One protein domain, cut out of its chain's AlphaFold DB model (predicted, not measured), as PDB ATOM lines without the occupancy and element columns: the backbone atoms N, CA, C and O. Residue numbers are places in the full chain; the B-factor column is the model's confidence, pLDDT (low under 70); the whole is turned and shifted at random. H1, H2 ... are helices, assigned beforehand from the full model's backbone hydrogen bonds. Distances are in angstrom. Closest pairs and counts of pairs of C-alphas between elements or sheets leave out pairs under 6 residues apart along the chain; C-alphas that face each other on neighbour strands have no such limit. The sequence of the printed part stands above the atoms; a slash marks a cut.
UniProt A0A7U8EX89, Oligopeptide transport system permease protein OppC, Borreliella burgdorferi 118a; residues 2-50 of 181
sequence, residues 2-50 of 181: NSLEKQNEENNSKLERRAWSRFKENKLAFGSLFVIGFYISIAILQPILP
ATOM      1  N   ASN A   2     -54.331  37.421 -30.952       82.31
ATOM      2  CA  ASN A   2     -55.531  36.618 -30.682       82.31
ATOM      3  C   ASN A   2     -56.008  36.802 -29.223       82.31
ATOM      4  O   ASN A   2     -55.222  37.192 -28.361       82.31
ATOM      5  N   SER A   3     -57.283  36.536 -28.919       77.06
ATOM      6  CA  SER A   3     -57.864  36.743 -27.572       77.06
ATOM      7  C   SER A   3     -57.122  35.982 -26.461       77.06
ATOM      8  O   SER A   3     -57.017  36.469 -25.336       77.06
ATOM      9  N   LEU A   4     -56.539  34.833 -26.811       78.62
ATOM     10  CA  LEU A   4     -55.701  34.001 -25.945       78.62
ATOM     11  C   LEU A   4     -54.344  34.648 -25.609       78.62
ATOM     12  O   LEU A   4     -53.872  34.522 -24.483       78.62
ATOM     13  N   GLU A   5     -53.727  35.374 -26.547       80.38
ATOM     14  CA  GLU A   5     -52.456  36.081 -26.300       80.38
ATOM     15  C   GLU A   5     -52.660  37.226 -25.309       80.38
ATOM     16  O   GLU A   5     -51.895  37.363 -24.357       80.38
ATOM     17  N   LYS A   6     -53.758  37.978 -25.462       77.94
ATOM     18  CA  LYS A   6     -54.124  39.053 -24.528       77.94
ATOM     19  C   LYS A   6     -54.386  38.528 -23.115       77.94
ATOM     20  O   LYS A   6     -53.926  39.135 -22.155       77.94
ATOM     21  N   GLN A   7     -55.082  37.396 -22.974       79.81
ATOM     22  CA  GLN A   7     -55.312  36.778 -21.661       79.81
ATOM     23  C   GLN A   7     -54.016  36.275 -21.008       79.81
ATOM     24  O   GLN A   7     -53.853  36.413 -19.795       79.81
ATOM     25  N   ASN A   8     -53.082  35.725 -21.790       79.00
ATOM     26  CA  ASN A   8     -51.785  35.274 -21.280       79.00
ATOM     27  C   ASN A   8     -50.884  36.438 -20.849       79.00
ATOM     28  O   ASN A   8     -50.291  36.371 -19.773       79.00
ATOM     29  N   GLU A   9     -50.816  37.519 -21.627       81.12
ATOM     30  CA  GLU A   9     -50.093  38.737 -21.234       81.12
ATOM     31  C   GLU A   9     -50.685  39.363 -19.968       81.12
ATOM     32  O   GLU A   9     -49.957  39.745 -19.049       81.12
ATOM     33  N   GLU A  10     -52.016  39.417 -19.872       83.00
ATOM     34  CA  GLU A  10     -52.691  39.982 -18.708       83.00
ATOM     35  C   GLU A  10     -52.444  39.135 -17.446       83.00
ATOM     36  O   GLU A  10     -52.142  39.683 -16.381       83.00
ATOM     37  N   ASN A  11     -52.490  37.805 -17.563       83.38
ATOM     38  CA  ASN A  11     -52.175  36.887 -16.467       83.38
ATOM     39  C   ASN A  11     -50.697  36.948 -16.050       83.38
ATOM     40  O   ASN A  11     -50.424  36.998 -14.848       83.38
ATOM     41  N   ASN A  12     -49.756  37.019 -16.999       81.06
ATOM     42  CA  ASN A  12     -48.331  37.198 -16.697       81.06
ATOM     43  C   ASN A  12     -48.078  38.521 -15.975       81.06
ATOM     44  O   ASN A  12     -47.454  38.528 -14.917       81.06
ATOM     45  N   SER A  13     -48.665  39.621 -16.451       83.50
ATOM     46  CA  SER A  13     -48.523  40.920 -15.789       83.50
ATOM     47  C   SER A  13     -49.078  40.910 -14.354       83.50
ATOM     48  O   SER A  13     -48.506  41.530 -13.455       83.50
ATOM     49  N   LYS A  14     -50.174  40.175 -14.098       87.94
ATOM     50  CA  LYS A  14     -50.745  39.996 -12.750       87.94
ATOM     51  C   LYS A  14     -49.835  39.149 -11.860       87.94
ATOM     52  O   LYS A  14     -49.659  39.490 -10.688       87.94
ATOM     53  N   LEU A  15     -49.251  38.075 -12.393       88.19
ATOM     54  CA  LEU A  15     -48.305  37.214 -11.679       88.19
ATOM     55  C   LEU A  15     -47.021  37.965 -11.313       88.19
ATOM     56  O   LEU A  15     -46.614  37.927 -10.154       88.19
ATOM     57  N   GLU A  16     -46.439  38.707 -12.253       85.88
ATOM     58  CA  GLU A  16     -45.237  39.521 -12.041       85.88
ATOM     59  C   GLU A  16     -45.456  40.590 -10.971       85.88
ATOM     60  O   GLU A  16     -44.669  40.712 -10.029       85.88
ATOM     61  N   ARG A  17     -46.577  41.321 -11.044       86.75
ATOM     62  CA  ARG A  17     -46.948  42.313 -10.023       86.75
ATOM     63  C   ARG A  17     -47.098  41.675  -8.644       86.75
ATOM     64  O   ARG A  17     -46.648  42.246  -7.650       86.75
ATOM     65  N   ARG A  18     -47.706  40.485  -8.573       86.06
ATOM     66  CA  ARG A  18     -47.918  39.759  -7.312       86.06
ATOM     67  C   ARG A  18     -46.597  39.229  -6.742       86.06
ATOM     68  O   ARG A  18     -46.378  39.340  -5.539       86.06
ATOM     69  N   ALA A  19     -45.703  38.722  -7.587       86.00
ATOM     70  CA  ALA A  19     -44.359  38.311  -7.187       86.00
ATOM     71  C   ALA A  19     -43.533  39.501  -6.664       86.00
ATOM     72  O   ALA A  19     -42.911  39.408  -5.606       86.00
ATOM     73  N   TRP A  20     -43.597  40.648  -7.347       84.44
ATOM     74  CA  TRP A  20     -42.891  41.869  -6.955       84.44
ATOM     75  C   TRP A  20     -43.376  42.454  -5.624       84.44
ATOM     76  O   TRP A  20     -42.553  42.890  -4.817       84.44
ATOM     77  N   SER A  21     -44.688  42.425  -5.359       84.75
ATOM     78  CA  SER A  21     -45.244  42.852  -4.063       84.75
ATOM     79  C   SER A  21     -44.666  42.023  -2.917       84.75
ATOM     80  O   SER A  21     -44.090  42.575  -1.983       84.75
ATOM     81  N   ARG A  22     -44.700  40.688  -3.042       86.44
ATOM     82  CA  ARG A  22     -44.175  39.772  -2.014       86.44
ATOM     83  C   ARG A  22     -42.669  39.919  -1.809       86.44
ATOM     84  O   ARG A  22     -42.185  39.802  -0.687       86.44
ATOM     85  N   PHE A  23     -41.929  40.181  -2.885       86.06
ATOM     86  CA  PHE A  23     -40.494  40.434  -2.809       86.06
ATOM     87  C   PHE A  23     -40.183  41.708  -2.007       86.06
ATOM     88  O   PHE A  23     -39.332  41.681  -1.122       86.06
ATOM     89  N   LYS A  24     -40.907  42.804  -2.268       83.50
ATOM     90  CA  LYS A  24     -40.744  44.077  -1.547       83.50
ATOM     91  C   LYS A  24     -41.202  44.025  -0.092       83.50
ATOM     92  O   LYS A  24     -40.642  44.724   0.744       83.50
ATOM     93  N   GLU A  25     -42.210  43.213   0.209       87.81
ATOM     94  CA  GLU A  25     -42.680  42.989   1.580       87.81
ATOM     95  C   GLU A  25     -41.621  42.276   2.437       87.81
ATOM     96  O   GLU A  25     -41.546  42.483   3.652       87.81
ATOM     97  N   ASN A  26     -40.753  41.471   1.815       93.12
ATOM     98  CA  ASN A  26     -39.676  40.785   2.510       93.12
ATOM     99  C   ASN A  26     -38.440  41.687   2.672       93.12
ATOM    100  O   ASN A  26     -37.623  41.847   1.764       93.12
ATOM    101  N   LYS A  27     -38.252  42.198   3.893       90.56
ATOM    102  CA  LYS A  27     -37.108  43.045   4.268       90.56
ATOM    103  C   LYS A  27     -35.746  42.389   3.994       90.56
ATOM    104  O   LYS A  27     -34.811  43.090   3.617       90.56
ATOM    105  N   LEU A  28     -35.627  41.066   4.156       90.56
ATOM    106  CA  LEU A  28     -34.372  40.340   3.915       90.56
ATOM    107  C   LEU A  28     -34.054  40.250   2.421       90.56
ATOM    108  O   LEU A  28     -32.915  40.482   2.019       90.56
ATOM    109  N   ALA A  29     -35.064  39.953   1.601       88.00
ATOM    110  CA  ALA A  29     -34.912  39.862   0.150       88.00
ATOM    111  C   ALA A  29     -34.593  41.233  -0.467       88.00
ATOM    112  O   ALA A  29     -33.746  41.353  -1.352       88.00
ATOM    113  N   PHE A  30     -35.219  42.288   0.052       88.19
ATOM    114  CA  PHE A  30     -34.907  43.651  -0.357       88.19
ATOM    115  C   PHE A  30     -33.494  44.075   0.072       88.19
ATOM    116  O   PHE A  30     -32.762  44.675  -0.715       88.19
ATOM    117  N   GLY A  31     -33.081  43.720   1.294       91.06
ATOM    118  CA  GLY A  31     -31.734  43.993   1.797       91.06
ATOM    119  C   GLY A  31     -30.640  43.328   0.959       91.06
ATOM    120  O   GLY A  31     -29.664  43.983   0.599       91.06
ATOM    121  N   SER A  32     -30.812  42.056   0.581       89.81
ATOM    122  CA  SER A  32     -29.831  41.355  -0.258       89.81
ATOM    123  C   SER A  32     -29.740  41.947  -1.665       89.81
ATOM    124  O   SER A  32     -28.635  42.154  -2.166       89.81
ATOM    125  N   LEU A  33     -30.875  42.299  -2.278       90.19
ATOM    126  CA  LEU A  33     -30.888  42.971  -3.579       90.19
ATOM    127  C   LEU A  33     -30.183  44.326  -3.526       90.19
ATOM    128  O   LEU A  33     -29.422  44.646  -4.438       90.19
ATOM    129  N   PHE A  34     -30.398  45.100  -2.461       92.12
ATOM    130  CA  PHE A  34     -29.713  46.374  -2.278       92.12
ATOM    131  C   PHE A  34     -28.194  46.189  -2.194       92.12
ATOM    132  O   PHE A  34     -27.459  46.878  -2.894       92.12
ATOM    133  N   VAL A  35     -27.721  45.226  -1.397       91.00
ATOM    134  CA  VAL A  35     -26.285  44.933  -1.256       91.00
ATOM    135  C   VAL A  35     -25.671  44.515  -2.594       91.00
ATOM    136  O   VAL A  35     -24.637  45.051  -2.988       91.00
ATOM    137  N   ILE A  36     -26.320  43.610  -3.332       88.62
ATOM    138  CA  ILE A  36     -25.841  43.162  -4.649       88.62
ATOM    139  C   ILE A  36     -25.819  44.329  -5.642       88.62
ATOM    140  O   ILE A  36     -24.809  44.554  -6.307       88.62
ATOM    141  N   GLY A  37     -26.906  45.100  -5.714       90.00
ATOM    142  CA  GLY A  37     -26.998  46.271  -6.584       90.00
ATOM    143  C   GLY A  37     -25.931  47.316  -6.262       90.00
ATOM    144  O   GLY A  37     -25.320  47.873  -7.172       90.00
ATOM    145  N   PHE A  38     -25.643  47.530  -4.978       90.31
ATOM    146  CA  PHE A  38     -24.577  48.415  -4.519       90.31
ATOM    147  C   PHE A  38     -23.191  47.934  -4.972       90.31
ATOM    148  O   PHE A  38     -22.435  48.719  -5.544       90.31
ATOM    149  N   TYR A  39     -22.875  46.645  -4.810       85.94
ATOM    150  CA  TYR A  39     -21.606  46.073  -5.282       85.94
ATOM    151  C   TYR A  39     -21.441  46.172  -6.801       85.94
ATOM    152  O   TYR A  39     -20.381  46.576  -7.278       85.94
ATOM    153  N   ILE A  40     -22.492  45.853  -7.560       87.25
ATOM    154  CA  ILE A  40     -22.488  45.985  -9.023       87.25
ATOM    155  C   ILE A  40     -22.287  47.451  -9.421       87.25
ATOM    156  O   ILE A  40     -21.484  47.746 -10.304       87.25
ATOM    157  N   SER A  41     -22.960  48.379  -8.739       88.19
ATOM    158  CA  SER A  41     -22.821  49.815  -9.001       88.19
ATOM    159  C   SER A  41     -21.385  50.288  -8.774       88.19
ATOM    160  O   SER A  41     -20.833  50.962  -9.640       88.19
ATOM    161  N   ILE A  42     -20.743  49.892  -7.667       85.06
ATOM    162  CA  ILE A  42     -19.327  50.203  -7.405       85.06
ATOM    163  C   ILE A  42     -18.425  49.635  -8.505       85.06
ATOM    164  O   ILE A  42     -17.541  50.342  -8.989       85.06
ATOM    165  N   ALA A  43     -18.653  48.388  -8.922       80.75
ATOM    166  CA  ALA A  43     -17.850  47.747  -9.961       80.75
ATOM    167  C   ALA A  43     -17.969  48.462 -11.319       80.75
ATOM    168  O   ALA A  43     -16.975  48.587 -12.032       80.75
ATOM    169  N   ILE A  44     -19.157  48.971 -11.664       85.12
ATOM    170  CA  ILE A  44     -19.395  49.725 -12.905       85.12
ATOM    171  C   ILE A  44     -18.833  51.149 -12.819       85.12
ATOM    172  O   ILE A  44     -18.300  51.657 -13.800       85.12
ATOM    173  N   LEU A  45     -18.937  51.802 -11.658       83.31
ATOM    174  CA  LEU A  45     -18.472  53.179 -11.440       83.31
ATOM    175  C   LEU A  45     -16.947  53.281 -11.253       83.31
ATOM    176  O   LEU A  45     -16.394  54.378 -11.314       83.31
ATOM    177  N   GLN A  46     -16.249  52.161 -11.055       75.19
ATOM    178  CA  GLN A  46     -14.804  52.109 -10.811       75.19
ATOM    179  C   GLN A  46     -13.933  52.828 -11.864       75.19
ATOM    180  O   GLN A  46     -13.021  53.536 -11.441       75.19
ATOM    181  N   PRO A  47     -14.185  52.738 -13.189       77.69
ATOM    182  CA  PRO A  47     -13.407  53.473 -14.193       77.69
ATOM    183  C   PRO A  47     -13.554  54.997 -14.097       77.69
ATOM    184  O   PRO A  47     -12.699  55.731 -14.584       77.69
ATOM    185  N   ILE A  48     -14.654  55.467 -13.505       78.94
ATOM    186  CA  ILE A  48     -14.976  56.891 -13.357       78.94
ATOM    187  C   ILE A  48     -14.397  57.438 -12.049       78.94
ATOM    188  O   ILE A  48     -14.037  58.613 -11.967       78.94
ATOM    189  N   LEU A  49     -14.297  56.598 -11.017       73.06
ATOM    190  CA  LEU A  49     -13.748  57.009  -9.734       73.06
ATOM    191  C   LEU A  49     -12.253  57.350  -9.883       73.06
ATOM    192  O   LEU A  49     -11.494  56.549 -10.430       73.06
ATOM    193  N   PRO A  50     -11.787  58.498  -9.352       66.81
ATOM    194  CA  PRO A  50     -10.383  58.910  -9.399       66.81
ATOM    195  C   PRO A  50      -9.535  58.128  -8.380       66.81
ATOM    196  O   PRO A  50      -8.765  58.700  -7.611       66.81
TER     197      PRO A  50
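What this domain is: This is residues 2 to 50 of the 181 residues of the protein "Oligopeptide transport system permease protein OppC" of Borreliella burgdorferi 118a (UniProt A0A7U8EX89). Two long helices, H1 and H2, meet at their ends in an open corner, like a wide V or L that is nearly flat. One residue turns the corner, the two arms part from there, and a short tail, residues 46 to 50, follows the far end of H2. The printed part has 49 residues with two named helices, H1 then H2, and no named strand; its class is all helix. It is extended, with a radius of gyration of the C-alphas of 17.4 A, and the C-alphas span 55 by 27 by 8 A.

Where its parts are: After Asn 2, H1 takes residues 3 to 25 and is the longest helix, with 33.5 A from first to last C-alpha. It begins with C-alpha 3 at (-57.864, 36.743, -27.572) and ends with C-alpha 25 at (-42.680, 42.989, 1.580). Asn 26 follows, and then H2 takes residues 27 to 45, with 26.4 A from first to last C-alpha. H2 ends with C-alpha 45 at (-18.472, 53.179, -11.440).

How they stand to each other: H1 and H2 only just touch, with 3 pairs of C-alphas within 8 A, and they touch only at the corner by their link. H1 does so with residues 23 to 24 alone, and H2 with residues 29 to 30 alone. The closest C-alphas of the two are those of Lys 24 and Phe 30, 6.0 A apart. Their lines are about perpendicular, at 85 degrees, and their centres are 24.7 A apart. In H1 and H2 every O i to N i+4 pair is within hydrogen-bond range.

The domain as a whole: The two C-alphas farthest apart are those of Ser 3 and Pro 50, at 55.5 A. Residues 2 to 22, 24 to 32 and 34 to 50 stand free. The link from H1 to H2 is tight, and the printed part has no cut. The mean pLDDT of the printed part of this model is 84.5, and residue 50 alone is under 70.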